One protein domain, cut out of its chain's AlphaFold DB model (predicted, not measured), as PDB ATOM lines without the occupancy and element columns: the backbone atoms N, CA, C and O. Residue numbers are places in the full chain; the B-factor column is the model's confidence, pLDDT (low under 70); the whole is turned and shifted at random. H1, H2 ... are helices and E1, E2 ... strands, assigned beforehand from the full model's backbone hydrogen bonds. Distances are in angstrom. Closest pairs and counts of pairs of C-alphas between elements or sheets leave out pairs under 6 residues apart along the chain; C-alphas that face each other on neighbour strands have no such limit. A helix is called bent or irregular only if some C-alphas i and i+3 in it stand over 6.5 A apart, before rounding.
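Overview. This is residues 4 to 67 of the 73 residues of an uncharacterized protein of Bacillus sp. cl95 (UniProt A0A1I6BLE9). Three short helices, H1, H2 and H3, and a small two-stranded hairpin, E1 and E2, make a loosely joined body, with the turn of the hairpin toward one end of the long axis and a loop around Gly 41 at the other. Residues 56 to 57 run side by side with E2, and the rest of the last stretch passes on toward the hairpin's turn. The printed part has 64 residues with three named helices and two named strands, in the order H1, H2, E1, E2, H3; the sheet is antiparallel, in the order E1, E2. The class is mixed, helices and strands, with under half of the residues in named elements. The whole is compact, with a radius of gyration of the C-alphas of 12.2 A, and elongated, spanning 38 by 22 by 17 A.

Along the chain. H1 is residues 4 to 10, 9.9 A long, and begins with C-alpha 4 at (52.828, 2.720, 78.112). H2, residues 12 to 17, is 10.3 A long; it is neither bent nor irregular, but only just: C-alphas 13 and 16 are 6.3 A apart. E1 is residues 18 to 20, and E2 is residues 27 to 29, beginning with C-alpha 27 at (50.328, -1.474, 86.698). H3, residues 47 to 54, is 10.6 A long and ends with C-alpha 54 at (48.020, 2.324, 77.566).

Arrangement. H1 and H2 are close but not clearly touching, with the closest C-alphas, of Leu 8 and Leu 14, 6.4 A apart; they run opposite ways at a steep tilt of 45 degrees. H1 and H3 are close but not clearly touching, with the closest C-alphas, of Gly 4 and Tyr 54, 4.9 A apart; they run opposite ways at a tilt of 37 degrees, only just steep. H2 and H3 are close but not clearly touching and about perpendicular, at 78 degrees, with the closest C-alphas, of Leu 14 and Ala 47, 7.8 A apart. E1 and E2 form a hairpin, antiparallel at 149 degrees, with N 19 and O 28 at 2.8 A and N 28 and O 19 at 3.0 A within hydrogen-bond range. The closest C-alphas of E2 and H3, of Tyr 29 and Leu 51, are 6.7 A apart. H1 is apart from E1 and E2, and E1 is apart from H3. Outside the named strands, residues 28 to 29 of E2 pair with residues 56 to 57, parallel, and residues 37 to 38 with residues 44 to 45, antiparallel. In H1 and H3 every O i to N i+4 pair is within hydrogen-bond range; in H2 0 of 2 are, beside 2 of 3 O i to N i+3 pairs.

Size, cuts and confidence. The two C-alphas farthest apart, of Ser 23 and Gly 41, are 38.7 A apart. The printed part has no cut. The link from E2 to H3, 17 residues, is long, and residues 55 to 67 hold no named element. The mean pLDDT of the printed part is 92.4, and residues 39 to 42 are under 70.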
ATOM      1  N   GLY A   4      53.162   1.976  76.898       94.38
ATOM      2  CA  GLY A   4      52.828   2.720  78.112       94.38
ATOM      3  C   GLY A   4      54.050   3.056  78.964       94.38
ATOM      4  O   GLY A   4      54.175   4.179  79.453       94.38
ATOM      5  N   GLU A   5      54.974   2.111  79.133       94.06
ATOM      6  CA  GLU A   5      56.217   2.336  79.881       94.06
ATOM      7  C   GLU A   5      57.119   3.358  79.182       94.06
ATOM      8  O   GLU A   5      57.682   4.237  79.839       94.06
ATOM      9  N   GLU A   6      57.216   3.295  77.851       96.25
ATOM     10  CA  GLU A   6      57.935   4.292  77.053       96.25
ATOM     11  C   GLU A   6      57.301   5.678  77.181       96.25
ATOM     12  O   GLU A   6      58.008   6.668  77.396       96.25
ATOM     13  N   TYR A   7      55.969   5.747  77.148       95.44
ATOM     14  CA  TYR A   7      55.227   6.985  77.356       95.44
ATOM     15  C   TYR A   7      55.514   7.598  78.735       95.44
ATOM     16  O   TYR A   7      55.810   8.789  78.839       95.44
ATOM     17  N   LEU A   8      55.526   6.791  79.801       95.31
ATOM     18  CA  LEU A   8      55.888   7.254  81.147       95.31
ATOM     19  C   LEU A   8      57.370   7.625  81.286       95.31
ATOM     20  O   LEU A   8      57.714   8.405  82.174       95.31
ATOM     21  N   ARG A   9      58.254   7.080  80.444       95.44
ATOM     22  CA  ARG A   9      59.662   7.495  80.378       95.44
ATOM     23  C   ARG A   9      59.805   8.876  79.739       95.44
ATOM     24  O   ARG A   9      60.606   9.671  80.214       95.44
ATOM     25  N   MET A  10      59.024   9.164  78.695       94.75
ATOM     26  CA  MET A  10      58.994  10.480  78.043       94.75
ATOM     27  C   MET A  10      58.325  11.553  78.911       94.75
ATOM     28  O   MET A  10      58.733  12.711  78.868       94.75
ATOM     29  N   TYR A  11      57.329  11.170  79.718       93.62
ATOM     30  CA  TYR A  11      56.573  12.082  80.583       93.62
ATOM     31  C   TYR A  11      56.544  11.603  82.051       93.62
ATOM     32  O   TYR A  11      55.490  11.187  82.549       93.62
ATOM     33  N   PRO A  12      57.675  11.671  82.785       94.44
ATOM     34  CA  PRO A  12      57.792  11.133  84.145       94.44
ATOM     35  C   PRO A  12      56.778  11.701  85.146       94.44
ATOM     36  O   PRO A  12      56.340  10.997  86.054       94.44
ATOM     37  N   GLN A  13      56.346  12.950  84.961       93.00
ATOM     38  CA  GLN A  13      55.349  13.616  85.800       93.00
ATOM     39  C   GLN A  13      53.981  12.922  85.791       93.00
ATOM     40  O   GLN A  13      53.194  13.103  86.720       93.00
ATOM     41  N   LEU A  14      53.681  12.125  84.759       94.81
ATOM     42  CA  LEU A  14      52.431  11.374  84.663       94.81
ATOM     43  C   LEU A  14      52.414  10.139  85.569       94.81
ATOM     44  O   LEU A  14      51.334   9.632  85.858       94.81
ATOM     45  N   ARG A  15      53.567   9.704  86.105       95.94
ATOM     46  CA  ARG A  15      53.643   8.587  87.064       95.94
ATOM     47  C   ARG A  15      52.808   8.820  88.322       95.94
ATOM     48  O   ARG A  15      52.343   7.859  88.918       95.94
ATOM     49  N   LYS A  16      52.532  10.077  88.692       95.75
ATOM     50  CA  LYS A  16      51.632  10.403  89.813       95.75
ATOM     51  C   LYS A  16      50.205   9.864  89.630       95.75
ATOM     52  O   LYS A  16      49.491   9.724  90.618       95.75
ATOM     53  N   TRP A  17      49.808   9.584  88.387       96.94
ATOM     54  CA  TRP A  17      48.512   9.022  88.001       96.94
ATOM     55  C   TRP A  17      48.543   7.512  87.776       96.94
ATOM     56  O   TRP A  17      47.562   6.954  87.296       96.94
ATOM     57  N   ILE A  18      49.653   6.855  88.095       97.50
ATOM     58  CA  ILE A  18      49.818   5.414  87.955       97.50
ATOM     59  C   ILE A  18      49.797   4.785  89.343       97.50
ATOM     60  O   ILE A  18      50.395   5.299  90.287       97.50
ATOM     61  N   ASN A  19      49.084   3.675  89.440       97.88
ATOM     62  CA  ASN A  19      49.093   2.755  90.556       97.88
ATOM     63  C   ASN A  19      49.885   1.509  90.161       97.88
ATOM     64  O   ASN A  19      49.842   1.069  89.010       97.88
ATOM     65  N   GLN A  20      50.577   0.932  91.138       97.44
ATOM     66  CA  GLN A  20      51.262  -0.346  91.008       97.44
ATOM     67  C   GLN A  20      50.976  -1.176  92.255       97.44
ATOM     68  O   GLN A  20      51.216  -0.716  93.371       97.44
ATOM     69  N   CYS A  21      50.434  -2.378  92.076       97.56
ATOM     70  CA  CYS A  21      50.151  -3.265  93.199       97.56
ATOM     71  C   CYS A  21      51.463  -3.731  93.841       97.56
ATOM     72  O   CYS A  21      52.314  -4.300  93.158       97.56
ATOM     73  N   VAL A  22      51.609  -3.568  95.158       97.00
ATOM     74  CA  VAL A  22      52.845  -3.961  95.864       97.00
ATOM     75  C   VAL A  22      53.086  -5.474  95.859       97.00
ATOM     76  O   VAL A  22      54.230  -5.910  95.950       97.00
ATOM     77  N   SER A  23      52.030  -6.282  95.710       96.56
ATOM     78  CA  SER A  23      52.121  -7.747  95.708       96.56
ATOM     79  C   SER A  23      52.371  -8.315  94.306       96.56
ATOM     80  O   SER A  23      53.402  -8.941  94.083       96.56
ATOM     81  N   CYS A  24      51.469  -8.085  93.345       96.31
ATOM     82  CA  CYS A  24      51.583  -8.678  92.005       96.31
ATOM     83  C   CYS A  24      52.327  -7.811  90.983       96.31
ATOM     84  O   CYS A  24      52.536  -8.264  89.862       96.31
ATOM     85  N   GLN A  25      52.705  -6.580  91.345       95.44
ATOM     86  CA  GLN A  25      53.392  -5.627  90.467       95.44
ATOM     87  C   GLN A  25      52.593  -5.221  89.215       95.44
ATOM     88  O   GLN A  25      53.156  -4.599  88.319       95.44
ATOM     89  N   ASP A  26      51.290  -5.518  89.163       95.56
ATOM     90  CA  ASP A  26      50.408  -5.046  88.095       95.56
ATOM     91  C   ASP A  26      50.314  -3.516  88.105       95.56
ATOM     92  O   ASP A  26      50.322  -2.897  89.175       95.56
ATOM     93  N   ILE A  27      50.239  -2.919  86.917       95.75
ATOM     94  CA  ILE A  27      50.328  -1.474  86.698       95.75
ATOM     95  C   ILE A  27      49.066  -0.992  85.992       95.75
ATOM     96  O   ILE A  27      48.688  -1.481  84.928       95.75
ATOM     97  N   GLY A  28      48.456   0.053  86.540       97.50
ATOM     98  CA  GLY A  28      47.299   0.693  85.935       97.50
ATOM     99  C   GLY A  28      47.190   2.167  86.290       97.50
ATOM    100  O   GLY A  28      47.918   2.666  87.142       97.50
ATOM    101  N   TYR A  29      46.286   2.894  85.640       97.88
ATOM    102  CA  TYR A  29      46.042   4.286  86.010       97.88
ATOM    103  C   TYR A  29      45.141   4.375  87.251       97.88
ATOM    104  O   TYR A  29      44.285   3.520  87.490       97.88
ATOM    105  N   LYS A  30      45.327   5.442  88.027       97.81
ATOM    106  CA  LYS A  30      44.499   5.807  89.179       97.81
ATOM    107  C   LYS A  30      43.060   6.088  88.743       97.81
ATOM    108  O   LYS A  30      42.886   6.952  87.884       97.81
ATOM    109  N   PRO A  31      42.032   5.438  89.314       95.94
ATOM    110  CA  PRO A  31      40.632   5.682  88.955       95.94
ATOM    111  C   PRO A  31      40.219   7.158  89.033       95.94
ATOM    112  O   PRO A  31      39.355   7.592  88.276       95.94
ATOM    113  N   GLU A  32      40.879   7.942  89.890       96.00
ATOM    114  CA  GLU A  32      40.648   9.379  90.071       96.00
ATOM    115  C   GLU A  32      41.287  10.246  88.972       96.00
ATOM    116  O   GLU A  32      41.222  11.472  89.046       96.00
ATOM    117  N   LEU A  33      41.928   9.640  87.960       95.38
ATOM    118  CA  LEU A  33      42.506  10.343  86.816       95.38
ATOM    119  C   LEU A  33      41.442  11.262  86.184       95.38
ATOM    120  O   LEU A  33      40.453  10.757  85.638       95.38
ATOM    121  N   PRO A  34      41.656  12.591  86.170       93.62
ATOM    122  CA  PRO A  34      40.739  13.533  85.544       93.62
ATOM    123  C   PRO A  34      40.471  13.195  84.077       93.62
ATOM    124  O   PRO A  34      41.317  12.602  83.395       93.62
ATOM    125  N   PHE A  35      39.290  13.558  83.566       90.81
ATOM    126  CA  PHE A  35      38.954  13.350  82.150       90.81
ATOM    127  C   PHE A  35      39.995  14.008  81.233       90.81
ATOM    128  O   PHE A  35      40.482  13.371  80.300       90.81
ATOM    129  N   GLU A  36      40.430  15.212  81.601       90.62
ATOM    130  CA  GLU A  36      41.475  15.984  80.937       90.62
ATOM    131  C   GLU A  36      42.536  16.425  81.945       90.62
ATOM    132  O   GLU A  36      42.237  16.732  83.097       90.62
ATOM    133  N   LEU A  37      43.795  16.459  81.505       89.00
ATOM    134  CA  LEU A  37      44.897  17.008  82.288       89.00
ATOM    135  C   LEU A  37      45.316  18.331  81.657       89.00
ATOM    136  O   LEU A  37      45.671  18.355  80.481       89.00
ATOM    137  N   SER A  38      45.297  19.413  82.424       78.69
ATOM    138  CA  SER A  38      45.781  20.710  81.950       78.69
ATOM    139  C   SER A  38      47.310  20.743  81.904       78.69
ATOM    140  O   SER A  38      47.983  20.208  82.792       78.69
ATOM    141  N   THR A  39      47.868  21.385  80.883       69.06
ATOM    142  CA  THR A  39      49.277  21.793  80.838       69.06
ATOM    143  C   THR A  39      49.459  23.165  81.483       69.06
ATOM    144  O   THR A  39      48.500  23.903  81.727       69.06
ATOM    145  N   TYR A  40      50.713  23.517  81.783       57.22
ATOM    146  CA  TYR A  40      51.068  24.896  82.122       57.22
ATOM    147  C   TYR A  40      50.604  25.809  80.977       57.22
ATOM    148  O   TYR A  40      51.059  25.637  79.852       57.22
ATOM    149  N   GLY A  41      49.677  26.730  81.265       60.62
ATOM    150  CA  GLY A  41      49.041  27.593  80.259       60.62
ATOM    151  C   GLY A  41      47.529  27.402  80.074       60.62
ATOM    152  O   GLY A  41      46.965  28.046  79.201       60.62
ATOM    153  N   ASN A  42      46.863  26.569  80.890       61.97
ATOM    154  CA  ASN A  42      45.418  26.268  80.809       61.97
ATOM    155  C   ASN A  42      44.968  25.564  79.516       61.97
ATOM    156  O   ASN A  42      43.770  25.447  79.266       61.97
ATOM    157  N   GLU A  43      45.900  25.042  78.721       71.19
ATOM    158  CA  GLU A  43      45.572  24.187  77.582       71.19
ATOM    159  C   GLU A  43      45.298  22.748  78.042       71.19
ATOM    160  O   GLU A  43      45.836  22.267  79.046       71.19
ATOM    161  N   THR A  44      44.436  22.040  77.317       75.12
ATOM    162  CA  THR A  44      44.091  20.643  77.587       75.12
ATOM    163  C   THR A  44      45.069  19.691  76.903       75.12
ATOM    164  O   THR A  44      45.319  19.757  75.703       75.12
ATOM    165  N   SER A  45      45.632  18.757  77.674       85.19
ATOM    166  CA  SER A  45      46.568  17.748  77.181       85.19
ATOM    167  C   SER A  45      45.877  16.441  76.804       85.19
ATOM    168  O   SER A  45      45.025  15.927  77.531       85.19
ATOM    169  N   ALA A  46      46.379  15.794  75.749       90.50
ATOM    170  CA  ALA A  46      46.043  14.410  75.413       90.50
ATOM    171  C   ALA A  46      46.553  13.373  76.443       90.50
ATOM    172  O   ALA A  46      46.272  12.182  76.301       90.50
ATOM    173  N   ALA A  47      47.282  13.788  77.488       93.38
ATOM    174  CA  ALA A  47      47.878  12.895  78.479       93.38
ATOM    175  C   ALA A  47      46.861  11.962  79.147       93.38
ATOM    176  O   ALA A  47      47.092  10.758  79.229       93.38
ATOM    177  N   ALA A  48      45.706  12.484  79.560       94.69
ATOM    178  CA  ALA A  48      44.673  11.682  80.211       94.69
ATOM    179  C   ALA A  48      44.112  10.593  79.272       94.69
ATOM    180  O   ALA A  48      43.861   9.459  79.687       94.69
ATOM    181  N   LYS A  49      43.936  10.926  77.987       95.19
ATOM    182  CA  LYS A  49      43.494   9.991  76.944       95.19
ATOM    183  C   LYS A  49      44.551   8.915  76.684       95.19
ATOM    184  O   LYS A  49      44.214   7.738  76.608       95.19
ATOM    185  N   ASN A  50      45.820   9.306  76.598       95.69
ATOM    186  CA  ASN A  50      46.930   8.380  76.381       95.69
ATOM    187  C   ASN A  50      47.115   7.419  77.561       95.69
ATOM    188  O   ASN A  50      47.262   6.220  77.347       95.69
ATOM    189  N   LEU A  51      47.011   7.901  78.804       96.50
ATOM    190  CA  LEU A  51      47.062   7.033  79.984       96.50
ATOM    191  C   LEU A  51      45.966   5.957  79.950       96.50
ATOM    192  O   LEU A  51      46.261   4.788  80.173       96.50
ATOM    193  N   ARG A  52      44.727   6.316  79.580       96.62
ATOM    194  CA  ARG A  52      43.620   5.350  79.426       96.62
ATOM    195  C   ARG A  52      43.800   4.388  78.253       96.62
ATOM    196  O   ARG A  52      43.240   3.296  78.274       96.62
ATOM    197  N   LYS A  53      44.542   4.794  77.219       96.75
ATOM    198  CA  LYS A  53      44.879   3.935  76.078       96.75
ATOM    199  C   LYS A  53      45.880   2.852  76.484       96.75
ATOM    200  O   LYS A  53      45.712   1.705  76.083       96.75
ATOM    201  N   TYR A  54      46.906   3.220  77.247       96.75
ATOM    202  CA  TYR A  54      48.020   2.324  77.566       96.75
ATOM    203  C   TYR A  54      47.817   1.495  78.833       96.75
ATOM    204  O   TYR A  54      48.345   0.392  78.925       96.75
ATOM    205  N   PHE A  55      47.051   2.003  79.798       97.06
ATOM    206  CA  PHE A  55      46.880   1.383  81.107       97.06
ATOM    207  C   PHE A  55      45.405   1.095  81.388       97.06
ATOM    208  O   PHE A  55      44.513   1.847  80.991       97.06
ATOM    209  N   LYS A  56      45.136   0.006  82.109       96.12
ATOM    210  CA  LYS A  56      43.806  -0.279  82.667       96.12
ATOM    211  C   LYS A  56      43.633   0.466  83.998       96.12
ATOM    212  O   LYS A  56      44.639   0.800  84.619       96.12
ATOM    213  N   PRO A  57      42.399   0.773  84.436       97.56
ATOM    214  CA  PRO A  57      42.197   1.318  85.773       97.56
ATOM    215  C   PRO A  57      42.663   0.296  86.811       97.56
ATOM    216  O   PRO A  57      42.318  -0.880  86.707       97.56
ATOM    217  N   LEU A  58      43.414   0.748  87.812       97.88
ATOM    218  CA  LEU A  58      43.864  -0.098  88.915       97.88
ATOM    219  C   LEU A  58      43.548   0.580  90.244       97.88
ATOM    220  O   LEU A  58      44.215   1.531  90.650       97.88
ATOM    221  N   VAL A  59      42.518   0.075  90.920       97.31
ATOM    222  CA  VAL A  59      42.168   0.468  92.288       97.31
ATOM    223  C   VAL A  59      43.124  -0.241  93.243       97.31
ATOM    224  O   VAL A  59      43.313  -1.455  93.133       97.31
ATOM    225  N   LEU A  60      43.707   0.508  94.176       97.25
ATOM    226  CA  LEU A  60      44.477  -0.036  95.290       97.25
ATOM    227  C   LEU A  60      43.797   0.342  96.607       97.25
ATOM    228  O   LEU A  60      43.203   1.414  96.706       97.25
ATOM    229  N   ASN A  61      43.892  -0.526  97.611       95.81
ATOM    230  CA  ASN A  61      43.523  -0.176  98.983       95.81
ATOM    231  C   ASN A  61      44.641   0.629  99.682       95.81
ATOM    232  O   ASN A  61      45.690   0.899  99.096       95.81
ATOM    233  N   GLU A  62      44.436   0.973 100.955       95.38
ATOM    234  CA  GLU A  62      45.400   1.733 101.772       95.38
ATOM    235  C   GLU A  62      46.772   1.049 101.901       95.38
ATOM    236  O   GLU A  62      47.795   1.722 102.006       95.38
ATOM    237  N   SER A  63      46.813  -0.284 101.814       95.12
ATOM    238  CA  SER A  63      48.046  -1.081 101.839       95.12
ATOM    239  C   SER A  63      48.727  -1.207 100.469       95.12
ATOM    240  O   SER A  63      49.725  -1.915 100.347       95.12
ATOM    241  N   GLY A  64      48.196  -0.574  99.416       96.25
ATOM    242  CA  GLY A  64      48.753  -0.641  98.061       96.25
ATOM    243  C   GLY A  64      48.458  -1.949  97.316       96.25
ATOM    244  O   GLY A  64      49.174  -2.298  96.375       96.25
ATOM    245  N   LEU A  65      47.429  -2.696  97.723       97.75
ATOM    246  CA  LEU A  65      47.038  -3.972  97.119       97.75
ATOM    247  C   LEU A  65      45.860  -3.795  96.167       97.75
ATOM    248  O   LEU A  65      44.895  -3.100  96.486       97.75
ATOM    249  N   CYS A  66      45.908  -4.478  95.024       97.19
ATOM    250  CA  CYS A  66      44.767  -4.541  94.121       97.19
ATOM    251  C   CYS A  66      43.644  -5.425  94.683       97.19
ATOM    252  O   CYS A  66      43.847  -6.252  95.576       97.19
ATOM    253  N   GLU A  67      42.458  -5.298  94.089       95.31
ATOM    254  CA  GLU A  67      41.249  -6.048  94.454       95.31
ATOM    255  C   GLU A  67      41.419  -7.572  94.443       95.31
ATOM    256  O   GLU A  67      40.709  -8.281  95.160       95.31
TER     257      GLU A  67